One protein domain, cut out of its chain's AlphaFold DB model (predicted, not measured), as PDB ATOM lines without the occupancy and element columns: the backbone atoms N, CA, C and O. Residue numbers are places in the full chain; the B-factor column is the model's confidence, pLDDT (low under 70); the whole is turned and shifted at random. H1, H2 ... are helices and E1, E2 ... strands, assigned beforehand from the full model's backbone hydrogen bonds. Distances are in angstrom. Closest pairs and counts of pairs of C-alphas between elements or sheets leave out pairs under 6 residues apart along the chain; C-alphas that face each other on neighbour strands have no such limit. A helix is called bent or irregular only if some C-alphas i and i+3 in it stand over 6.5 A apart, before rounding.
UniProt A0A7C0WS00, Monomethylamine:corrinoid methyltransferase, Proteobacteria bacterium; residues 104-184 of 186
ATOM      1  N   VAL A 104     -36.844  37.264  47.078       94.94
ATOM      2  CA  VAL A 104     -38.181  36.895  46.608       94.94
ATOM      3  C   VAL A 104     -38.545  35.526  47.175       94.94
ATOM      4  O   VAL A 104     -37.757  34.581  47.119       94.94
ATOM      5  N   LYS A 105     -39.752  35.407  47.736       95.38
ATOM      6  CA  LYS A 105     -40.316  34.123  48.170       95.38
ATOM      7  C   LYS A 105     -41.221  33.588  47.070       95.38
ATOM      8  O   LYS A 105     -42.164  34.268  46.676       95.38
ATOM      9  N   LEU A 106     -40.923  32.386  46.595       94.12
ATOM     10  CA  LEU A 106     -41.665  31.705  45.534       94.12
ATOM     11  C   LEU A 106     -42.272  30.415  46.088       94.12
ATOM     12  O   LEU A 106     -41.757  29.867  47.062       94.12
ATOM     13  N   GLY A 107     -43.349  29.936  45.469       92.50
ATOM     14  CA  GLY A 107     -44.047  28.723  45.896       92.50
ATOM     15  C   GLY A 107     -44.903  28.908  47.154       92.50
ATOM     16  O   GLY A 107     -45.063  30.011  47.690       92.50
ATOM     17  N   ARG A 108     -45.491  27.807  47.619       93.44
ATOM     18  CA  ARG A 108     -46.370  27.747  48.795       93.44
ATOM     19  C   ARG A 108     -46.034  26.520  49.633       93.44
ATOM     20  O   ARG A 108     -45.383  25.602  49.152       93.44
ATOM     21  N   ASP A 109     -46.462  26.541  50.890       94.00
ATOM     22  CA  ASP A 109     -46.385  25.396  51.803       94.00
ATOM     23  C   ASP A 109     -44.997  24.729  51.844       94.00
ATOM     24  O   ASP A 109     -44.013  25.413  52.148       94.00
ATOM     25  N   SER A 110     -44.915  23.423  51.576       90.62
ATOM     26  CA  SER A 110     -43.665  22.651  51.566       90.62
ATOM     27  C   SER A 110     -42.728  23.007  50.414       90.62
ATOM     28  O   SER A 110     -41.527  22.786  50.538       90.62
ATOM     29  N   ASP A 111     -43.254  23.602  49.344       90.94
ATOM     30  CA  ASP A 111     -42.515  23.909  48.113       90.94
ATOM     31  C   ASP A 111     -42.022  25.363  48.094       90.94
ATOM     32  O   ASP A 111     -41.483  25.856  47.101       90.94
ATOM     33  N   ARG A 112     -42.218  26.098  49.197       94.81
ATOM     34  CA  ARG A 112     -41.790  27.489  49.298       94.81
ATOM     35  C   ARG A 112     -40.270  27.588  49.358       94.81
ATOM     36  O   ARG A 112     -39.636  27.086  50.285       94.81
ATOM     37  N   ILE A 113     -39.705  28.390  48.465       94.44
ATOM     38  CA  ILE A 113     -38.283  28.735  48.453       94.44
ATOM     39  C   ILE A 113     -38.068  30.234  48.681       94.44
ATOM     40  O   ILE A 113     -38.980  31.052  48.552       94.44
ATOM     41  N   THR A 114     -36.839  30.609  49.032       94.94
ATOM     42  CA  THR A 114     -36.399  32.010  49.082       94.94
ATOM     43  C   THR A 114     -35.228  32.187  48.129       94.94
ATOM     44  O   THR A 114     -34.136  31.688  48.394       94.94
ATOM     45  N   MET A 115     -35.462  32.898  47.031       95.00
ATOM     46  CA  MET A 115     -34.418  33.339  46.116       95.00
ATOM     47  C   MET A 115     -33.836  34.647  46.649       95.00
ATOM     48  O   MET A 115     -34.579  35.589  46.913       95.00
ATOM     49  N   ARG A 116     -32.521  34.695  46.852       94.19
ATOM     50  CA  ARG A 116     -31.817  35.849  47.426       94.19
ATOM     51  C   ARG A 116     -30.512  36.108  46.691       94.19
ATOM     52  O   ARG A 116     -29.981  35.206  46.041       94.19
ATOM     53  N   THR A 117     -29.983  37.312  46.856       92.81
ATOM     54  CA  THR A 117     -28.673  37.693  46.327       92.81
ATOM     55  C   THR A 117     -27.573  36.752  46.819       92.81
ATOM     56  O   THR A 117     -27.518  36.404  48.000       92.81
ATOM     57  N   ARG A 118     -26.684  36.365  45.900       93.88
ATOM     58  CA  ARG A 118     -25.429  35.654  46.171       93.88
ATOM     59  C   ARG A 118     -24.256  36.577  45.881       93.88
ATOM     60  O   ARG A 118     -24.359  37.462  45.035       93.88
ATOM     61  N   ARG A 119     -23.138  36.354  46.564       91.25
ATOM     62  CA  ARG A 119     -21.864  37.033  46.287       91.25
ATOM     63  C   ARG A 119     -20.898  36.085  45.568       91.25
ATOM     64  O   ARG A 119     -21.127  34.871  45.589       91.25
ATOM     65  N   PRO A 120     -19.832  36.600  44.931       89.56
ATOM     66  CA  PRO A 120     -18.713  35.756  44.529       89.56
ATOM     67  C   PRO A 120     -18.284  34.846  45.690       89.56
ATOM     68  O   PRO A 120     -18.305  35.268  46.844       89.56
ATOM     69  N   GLU A 121     -17.984  33.583  45.378       89.06
ATOM     70  CA  GLU A 121     -17.594  32.537  46.344       89.06
ATOM     71  C   GLU A 121     -18.651  32.136  47.392       89.06
ATOM     72  O   GLU A 121     -18.368  31.356  48.307       89.06
ATOM     73  N   ASP A 122     -19.891  32.612  47.265       94.19
ATOM     74  CA  ASP A 122     -20.954  32.226  48.186       94.19
ATOM     75  C   ASP A 122     -21.225  30.712  48.119       94.19
ATOM     76  O   ASP A 122     -21.492  30.149  47.049       94.19
ATOM     77  N   LYS A 123     -21.186  30.066  49.291       94.75
ATOM     78  CA  LYS A 123     -21.367  28.619  49.484       94.75
ATOM     79  C   LYS A 123     -22.811  28.170  49.292       94.75
ATOM     80  O   LYS A 123     -23.067  26.975  49.164       94.75
ATOM     81  N   ILE A 124     -23.760  29.105  49.324       91.94
ATOM     82  CA  ILE A 124     -25.164  28.811  49.052       91.94
ATOM     83  C   ILE A 124     -25.294  28.511  47.551       91.94
ATOM     84  O   ILE A 124     -24.923  29.370  46.750       91.94
ATOM     85  N   PRO A 125     -25.804  27.338  47.134       91.56
ATOM     86  CA  PRO A 125     -26.030  27.061  45.718       91.56
ATOM     87  C   PRO A 125     -27.114  27.991  45.145       91.56
ATOM     88  O   PRO A 125     -28.001  28.431  45.886       91.56
ATOM     89  N   PRO A 126     -27.066  28.321  43.841       92.88
ATOM     90  CA  PRO A 126     -28.136  29.081  43.207       92.88
ATOM     91  C   PRO A 126     -29.450  28.293  43.240       92.88
ATOM     92  O   PRO A 126     -29.444  27.063  43.196       92.88
ATOM     93  N   VAL A 127     -30.574  29.014  43.271       93.88
ATOM     94  CA  VAL A 127     -31.884  28.412  43.003       93.88
ATOM     95  C   VAL A 127     -31.881  27.933  41.558       93.88
ATOM     96  O   VAL A 127     -31.705  28.741  40.646       93.88
ATOM     97  N   PHE A 128     -32.058  26.632  41.349       92.81
ATOM     98  CA  PHE A 128     -32.099  26.081  40.003       92.81
ATOM     99  C   PHE A 128     -33.527  26.117  39.456       92.81
ATOM    100  O   PHE A 128     -34.441  25.478  39.993       92.81
ATOM    101  N   ALA A 129     -33.706  26.879  38.379       91.69
ATOM    102  CA  ALA A 129     -34.900  26.805  37.558       91.69
ATOM    103  C   ALA A 129     -34.767  25.630  36.582       91.69
ATOM    104  O   ALA A 129     -33.688  25.398  36.041       91.69
ATOM    105  N   GLY A 130     -35.855  24.906  36.341       89.56
ATOM    106  CA  GLY A 130     -35.996  24.019  35.192       89.56
ATOM    107  C   GLY A 130     -36.701  24.775  34.070       89.56
ATOM    108  O   GLY A 130     -37.929  24.687  34.003       89.56
ATOM    109  N   PRO A 131     -35.979  25.549  33.237       85.19
ATOM    110  CA  PRO A 131     -36.595  26.311  32.172       85.19
ATOM    111  C   PRO A 131     -36.978  25.401  31.019       85.19
ATOM    112  O   PRO A 131     -36.179  24.593  30.541       85.19
ATOM    113  N   LEU A 132     -38.207  25.561  30.556       85.19
ATOM    114  CA  LEU A 132     -38.693  24.935  29.348       85.19
ATOM    115  C   LEU A 132     -39.445  25.965  28.517       85.19
ATOM    116  O   LEU A 132     -40.614  25.797  28.239       85.19
ATOM    117  N   SER A 133     -38.776  27.027  28.087       84.88
ATOM    118  CA  SER A 133     -39.373  28.128  27.314       84.88
ATOM    119  C   SER A 133     -39.569  27.771  25.826       84.88
ATOM    120  O   SER A 133     -39.259  28.557  24.932       84.88
ATOM    121  N   ILE A 134     -40.036  26.552  25.543       90.31
ATOM    122  CA  ILE A 134     -40.298  26.044  24.192       90.31
ATOM    123  C   ILE A 134     -41.781  25.737  24.008       90.31
ATOM    124  O   ILE A 134     -42.519  25.524  24.969       90.31
ATOM    125  N   GLN A 135     -42.204  25.682  22.751       91.25
ATOM    126  CA  GLN A 135     -43.533  25.212  22.396       91.25
ATOM    127  C   GLN A 135     -43.603  23.685  22.500       91.25
ATOM    128  O   GLN A 135     -42.715  22.984  22.011       91.25
ATOM    129  N   VAL A 136     -44.671  23.175  23.108       93.44
ATOM    130  CA  VAL A 136     -44.981  21.741  23.163       93.44
ATOM    131  C   VAL A 136     -46.431  21.502  22.761       93.44
ATOM    132  O   VAL A 136     -47.281  22.378  22.927       93.44
ATOM    133  N   SER A 137     -46.720  20.296  22.274       93.88
ATOM    134  CA  SER A 137     -48.100  19.869  22.048       93.88
ATOM    135  C   SER A 137     -48.896  19.876  23.361       93.88
ATOM    136  O   SER A 137     -48.358  19.514  24.413       93.88
ATOM    137  N   GLU A 138     -50.182  20.243  23.305       92.56
ATOM    138  CA  GLU A 138     -51.059  20.362  24.482       92.56
ATOM    139  C   GLU A 138     -51.064  19.080  25.341       92.56
ATOM    140  O   GLU A 138     -51.011  19.149  26.570       92.56
ATOM    141  N   GLU A 139     -51.052  17.899  24.716       93.88
ATOM    142  CA  GLU A 139     -51.045  16.600  25.397       93.88
ATOM    143  C   GLU A 139     -49.739  16.291  26.145       93.88
ATOM    144  O   GLU A 139     -49.738  15.493  27.084       93.88
ATOM    145  N   LEU A 140     -48.631  16.927  25.757       94.00
ATOM    146  CA  LEU A 140     -47.318  16.736  26.373       94.00
ATOM    147  C   LEU A 140     -47.040  17.724  27.508       94.00
ATOM    148  O   LEU A 140     -46.087  17.520  28.262       94.00
ATOM    149  N   TYR A 141     -47.881  18.747  27.678       91.25
ATOM    150  CA  TYR A 141     -47.678  19.790  28.681       91.25
ATOM    151  C   TYR A 141     -47.488  19.223  30.094       91.25
ATOM    152  O   TYR A 141     -46.491  19.517  30.760       91.25
ATOM    153  N   ILE A 142     -48.429  18.383  30.544       91.50
ATOM    154  CA  ILE A 142     -48.398  17.786  31.887       91.50
ATOM    155  C   ILE A 142     -47.258  16.764  32.009       91.50
ATOM    156  O   ILE A 142     -46.447  16.936  32.919       91.50
ATOM    157  N   PRO A 143     -47.118  15.753  31.120       93.94
ATOM    158  CA  PRO A 143     -46.049  14.760  31.242       93.94
ATOM    159  C   PRO A 143     -44.643  15.362  31.284       93.94
ATOM    160  O   PRO A 143     -43.808  14.913  32.071       93.94
ATOM    161  N   ILE A 144     -44.372  16.381  30.462       92.69
ATOM    162  CA  ILE A 144     -43.057  17.025  30.441       92.69
ATOM    163  C   ILE A 144     -42.840  17.838  31.719       92.69
ATOM    164  O   ILE A 144     -41.817  17.669  32.383       92.69
ATOM    165  N   THR A 145     -43.809  18.680  32.092       91.69
ATOM    166  CA  THR A 145     -43.711  19.511  33.300       91.69
ATOM    167  C   THR A 145     -43.532  18.652  34.551       91.69
ATOM    168  O   THR A 145     -42.640  18.906  35.358       91.69
ATOM    169  N   GLU A 146     -44.323  17.587  34.692       92.19
ATOM    170  CA  GLU A 146     -44.213  16.642  35.802       92.19
ATOM    171  C   GLU A 146     -42.860  15.918  35.797       92.19
ATOM    172  O   GLU A 146     -42.225  15.779  36.842       92.19
ATOM    173  N   GLY A 147     -42.383  15.491  34.624       92.69
ATOM    174  CA  GLY A 147     -41.071  14.864  34.473       92.69
ATOM    175  C   GLY A 147     -39.929  15.746  34.985       92.69
ATOM    176  O   GLY A 147     -39.029  15.248  35.662       92.69
ATOM    177  N   MET A 148     -39.992  17.054  34.724       91.44
ATOM    178  CA  MET A 148     -39.015  18.025  35.226       91.44
ATOM    179  C   MET A 148     -39.140  18.237  36.737       91.44
ATOM    180  O   MET A 148     -38.138  18.174  37.451       91.44
ATOM    181  N   LEU A 149     -40.364  18.440  37.231       90.94
ATOM    182  CA  LEU A 149     -40.647  18.706  38.647       90.94
ATOM    183  C   LEU A 149     -40.351  17.514  39.568       90.94
ATOM    184  O   LEU A 149     -40.136  17.696  40.763       90.94
ATOM    185  N   ARG A 150     -40.287  16.289  39.033       92.56
ATOM    186  CA  ARG A 150     -39.853  15.100  39.787       92.56
ATOM    187  C   ARG A 150     -38.378  15.141  40.193       92.56
ATOM    188  O   ARG A 150     -37.982  14.389  41.084       92.56
ATOM    189  N   SER A 151     -37.549  15.965  39.550       92.06
ATOM    190  CA  SER A 151     -36.152  16.127  39.950       92.06
ATOM    191  C   SER A 151     -36.061  16.952  41.237       92.06
ATOM    192  O   SER A 151     -36.477  18.108  41.232       92.06
ATOM    193  N   PRO A 152     -35.417  16.448  42.309       89.69
ATOM    194  CA  PRO A 152     -35.251  17.212  43.550       89.69
ATOM    195  C   PRO A 152     -34.328  18.433  43.389       89.69
ATOM    196  O   PRO A 152     -34.198  19.231  44.313       89.69
ATOM    197  N   HIS A 153     -33.662  18.570  42.238       90.81
ATOM    198  CA  HIS A 153     -32.815  19.717  41.922       90.81
ATOM    199  C   HIS A 153     -33.611  20.893  41.348       90.81
ATOM    200  O   HIS A 153     -33.120  22.014  41.389       90.81
ATOM    201  N   VAL A 154     -34.809  20.664  40.798       93.56
ATOM    202  CA  VAL A 154     -35.637  21.731  40.220       93.56
ATOM    203  C   VAL A 154     -36.419  22.403  41.339       93.56
ATOM    204  O   VAL A 154     -37.263  21.787  41.980       93.56
ATOM    205  N   GLN A 155     -36.121  23.677  41.582       93.38
ATOM    206  CA  GLN A 155     -36.718  24.463  42.667       93.38
ATOM    207  C   GLN A 155     -37.706  25.515  42.158       93.38
ATOM    208  O   GLN A 155     -38.572  25.969  42.902       93.38
ATOM    209  N   VAL A 156     -37.555  25.925  40.899       93.12
ATOM    210  CA  VAL A 156     -38.462  26.830  40.186       93.12
ATOM    211  C   VAL A 156     -38.750  26.215  38.829       93.12
ATOM    212  O   VAL A 156     -37.852  25.663  38.198       93.12
ATOM    213  N   GLN A 157     -39.990  26.311  38.369       89.75
ATOM    214  CA  GLN A 157     -40.369  25.871  37.036       89.75
ATOM    215  C   GLN A 157     -40.726  27.087  36.189       89.75
ATOM    216  O   GLN A 157     -41.445  27.981  36.630       89.75
ATOM    217  N   GLU A 158     -40.176  27.109  34.981       90.44
ATOM    218  CA  GLU A 158     -40.618  27.983  33.904       90.44
ATOM    219  C   GLU A 158     -41.159  27.054  32.820       90.44
ATOM    220  O   GLU A 158     -40.408  26.328  32.170       90.44
ATOM    221  N   GLY A 159     -42.486  26.984  32.738       86.94
ATOM    222  CA  GLY A 159     -43.175  25.992  31.929       86.94
ATOM    223  C   GLY A 159     -43.130  26.244  30.428       86.94
ATOM    224  O   GLY A 159     -42.813  27.349  29.990       86.94
ATOM    225  N   PRO A 160     -43.503  25.221  29.645       90.25
ATOM    226  CA  PRO A 160     -43.607  25.346  28.206       90.25
ATOM    227  C   PRO A 160     -44.767  26.227  27.779       90.25
ATOM    228  O   PRO A 160     -45.727  26.459  28.516       90.25
ATOM    229  N   SER A 161     -44.675  26.683  26.539       90.31
ATOM    230  CA  SER A 161     -45.753  27.368  25.844       90.31
ATOM    231  C   SER A 161     -46.601  26.352  25.079       90.31
ATOM    232  O   SER A 161     -46.091  25.354  24.569       90.31
ATOM    233  N   ILE A 162     -47.896  26.630  24.966       91.00
ATOM    234  CA  ILE A 162     -48.847  25.856  24.157       91.00
ATOM    235  C   ILE A 162     -49.452  26.765  23.092       91.00
ATOM    236  O   ILE A 162     -49.731  27.933  23.354       91.00
ATOM    237  N   ASP A 163     -49.668  26.230  21.894       90.88
ATOM    238  CA  ASP A 163     -50.408  26.896  20.813       90.88
ATOM    239  C   ASP A 163     -51.840  26.400  20.665       90.88
ATOM    240  O   ASP A 163     -52.579  26.897  19.818       90.88
ATOM    241  N   THR A 164     -52.238  25.432  21.484       92.94
ATOM    242  CA  THR A 164     -53.572  24.851  21.480       92.94
ATOM    243  C   THR A 164     -54.117  24.734  22.897       92.94
ATOM    244  O   THR A 164     -53.395  24.437  23.849       92.94
ATOM    245  N   VAL A 165     -55.411  25.023  23.042       89.81
ATOM    246  CA  VAL A 165     -56.166  24.888  24.289       89.81
ATOM    247  C   VAL A 165     -57.514  24.261  23.965       89.81
ATOM    248  O   VAL A 165     -58.304  24.827  23.212       89.81
ATOM    249  N   PHE A 166     -57.789  23.088  24.539       89.88
ATOM    250  CA  PHE A 166     -58.938  22.250  24.173       89.88
ATOM    251  C   PHE A 166     -58.931  21.865  22.683       89.88
ATOM    252  O   PHE A 166     -59.987  21.773  22.055       89.88
ATOM    253  N   GLY A 167     -57.739  21.673  22.110       92.62
ATOM    254  CA  GLY A 167     -57.547  21.394  20.687       92.62
ATOM    255  C   GLY A 167     -57.832  22.579  19.756       92.62
ATOM    256  O   GLY A 167     -57.814  22.407  18.539       92.62
ATOM    257  N   LEU A 168     -58.106  23.771  20.296       93.12
ATOM    258  CA  LEU A 168     -58.328  24.988  19.516       93.12
ATOM    259  C   LEU A 168     -57.049  25.831  19.482       93.12
ATOM    260  O   LEU A 168     -56.444  26.014  20.539       93.12
ATOM    261  N   PRO A 169     -56.654  26.382  18.320       94.56
ATOM    262  CA  PRO A 169     -55.495  27.262  18.234       94.56
ATOM    263  C   PRO A 169     -55.613  28.498  19.136       94.56
ATOM    264  O   PRO A 169     -56.682  29.101  19.263       94.56
ATOM    265  N   VAL A 170     -54.494  28.899  19.732       93.69
ATOM    266  CA  VAL A 170     -54.368  30.090  20.572       93.69
ATOM    267  C   VAL A 170     -53.977  31.278  19.697       93.69
ATOM    268  O   VAL A 170     -52.831  31.416  19.282       93.69
ATOM    269  N   TYR A 171     -54.942  32.150  19.412       92.88
ATOM    270  CA  TYR A 171     -54.709  33.374  18.643       92.88
ATOM    271  C   TYR A 171     -54.369  34.550  19.569       92.88
ATOM    272  O   TYR A 171     -55.168  34.896  20.446       92.88
ATOM    273  N   SER A 172     -53.222  35.194  19.346       92.50
ATOM    274  CA  SER A 172     -52.785  36.389  20.085       92.50
ATOM    275  C   SER A 172     -53.781  37.545  19.973       92.50
ATOM    276  O   SER A 172     -54.387  37.754  18.920       92.50
ATOM    277  N   GLY A 173     -53.954  38.308  21.053       92.38
ATOM    278  CA  GLY A 173     -54.869  39.450  21.106       92.38
ATOM    279  C   GLY A 173     -56.353  39.066  21.112       92.38
ATOM    280  O   GLY A 173     -57.215  39.921  20.909       92.38
ATOM    281  N   THR A 174     -56.676  37.789  21.334       93.69
ATOM    282  CA  THR A 174     -58.055  37.280  21.360       93.69
ATOM    283  C   THR A 174     -58.378  36.595  22.693       93.69
ATOM    284  O   THR A 174     -57.472  36.226  23.444       93.69
ATOM    285  N   PRO A 175     -59.662  36.326  22.999       92.69
ATOM    286  CA  PRO A 175     -60.032  35.560  24.191       92.69
ATOM    287  C   PRO A 175     -59.391  34.162  24.291       92.69
ATOM    288  O   PRO A 175     -59.301  33.627  25.397       92.69
ATOM    289  N   PHE A 176     -58.916  33.574  23.183       91.31
ATOM    290  CA  PHE A 176     -58.194  32.295  23.195       91.31
ATOM    291  C   PHE A 176     -56.867  32.389  23.962       91.31
ATOM    292  O   PHE A 176     -56.541  31.493  24.735       91.31
ATOM    293  N   GLU A 177     -56.141  33.500  23.825       91.38
ATOM    294  CA  GLU A 177     -54.910  33.771  24.579       91.38
ATOM    295  C   GLU A 177     -55.184  33.899  26.082       91.38
ATOM    296  O   GLU A 177     -54.463  33.337  26.903       91.38
ATOM    297  N   THR A 178     -56.290  34.548  26.461       90.88
ATOM    298  CA  THR A 178     -56.717  34.606  27.872       90.88
ATOM    299  C   THR A 178     -57.050  33.215  28.415       90.88
ATOM    300  O   THR A 178     -56.703  32.892  29.554       90.88
ATOM    301  N   ALA A 179     -57.712  32.374  27.612       88.38
ATOM    302  CA  ALA A 179     -58.006  30.996  27.991       88.38
ATOM    303  C   ALA A 179     -56.720  30.178  28.198       88.38
ATOM    304  O   ALA A 179     -56.638  29.431  29.173       88.38
ATOM    305  N   ALA A 180     -55.703  30.371  27.352       87.81
ATOM    306  CA  ALA A 180     -54.383  29.764  27.513       87.81
ATOM    307  C   ALA A 180     -53.673  30.236  28.788       87.81
ATOM    308  O   ALA A 180     -53.275  29.409  29.606       87.81
ATOM    309  N   GLY A 181     -53.605  31.552  29.018       85.12
ATOM    310  CA  GLY A 181     -52.944  32.128  30.194       85.12
ATOM    311  C   GLY A 181     -53.589  31.733  31.527       85.12
ATOM    312  O   GLY A 181     -52.910  31.655  32.546       85.12
ATOM    313  N   ARG A 182     -54.894  31.430  31.534       79.81
ATOM    314  CA  ARG A 182     -55.604  30.945  32.727       79.81
ATOM    315  C   ARG A 182     -55.457  29.436  32.955       79.81
ATOM    316  O   ARG A 182     -55.668  28.989  34.080       79.81
ATOM    317  N   LYS A 183     -55.156  28.654  31.911       59.31
ATOM    318  CA  LYS A 183     -55.035  27.188  31.982       59.31
ATOM    319  C   LYS A 183     -53.637  26.720  32.396       59.31
ATOM    320  O   LYS A 183     -53.469  25.516  32.532       59.31
ATOM    321  N   ALA A 184     -52.666  27.606  32.652       50.22
ATOM    322  CA  ALA A 184     -51.500  27.204  33.442       50.22
ATOM    323  C   ALA A 184     -52.051  26.579  34.742       50.22
ATOM    324  O   ALA A 184     -52.727  27.288  35.497       50.22
TER     325      ALA A 184
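This is residues 104 to 184 of the 186 residues of the protein "Monomethylamine:corrinoid methyltransferase" of Proteobacteria bacterium (UniProt A0A7C0WS00). A loose, drawn-out string of small parts: the parallel strand pair E3 and E4 sits near the middle, with the end of H1 beside it, the hairpin E1 and E2 lies toward one end, and H2 toward the other. The loop of residues 117 to 128 reaches out past the hairpin. The printed part has 81 residues with four named strands and two named helices, in the order E1 E2 E3 H1 E4 H2; the class is mixed, with 33 residues in named elements, under half. It is loose, with a radius of gyration of the C-alphas of 15.9 A, and elongated, spanning 48 by 25 by 25 A.

Look first at E3, residues 129 to 131, and E4, residues 156 to 158, parallel at 15 degrees; N 130 and O 156 are 2.8 A apart, within hydrogen-bond range. Between them in the chain comes H1, residues 138 to 149, giving a strand-helix-strand unit, two parallel neighbour strands with a helix between, whose crossover is right-handed. The closest C-alphas of E3 and H1 are those of Gly 130 and Met 148, 6.7 A apart. Next find E1, residues 104 to 106, and E2, residues 113 to 116, an antiparallel hairpin at 158 degrees; N 104 and O 115 are 2.8 A apart. E2 and E4 are only just apart, at 8.5 A. H2, residues 175 to 182, is apart from H1. Every O i to N i+4 pair is within hydrogen-bond range in H2, and 6 of 8 in H1.

Find C-alpha 104 at (-38.181, 36.895, 46.608), where E1 begins; it is 6.3 A long, and E2 9.7 A. E3 measures 5.7 A and E4 6.7 A. H1 runs 17.7 A from C-alpha 138 at (-51.059, 20.362, 24.482); it is irregular, with C-alphas 139 and 142 7.1 A apart. H2 runs 10.7 A to C-alpha 182 at (-55.604, 30.945, 32.727).

The C-alphas farthest apart are those of Glu 121 and Leu 168, 49.4 A. The printed part has no cut. The links E2 to E3 and E4 to H2 are long; in the latter, residues 164 to 165 pair antiparallel with 168 to 169. Confidence is under 70 at residues 183 to 184.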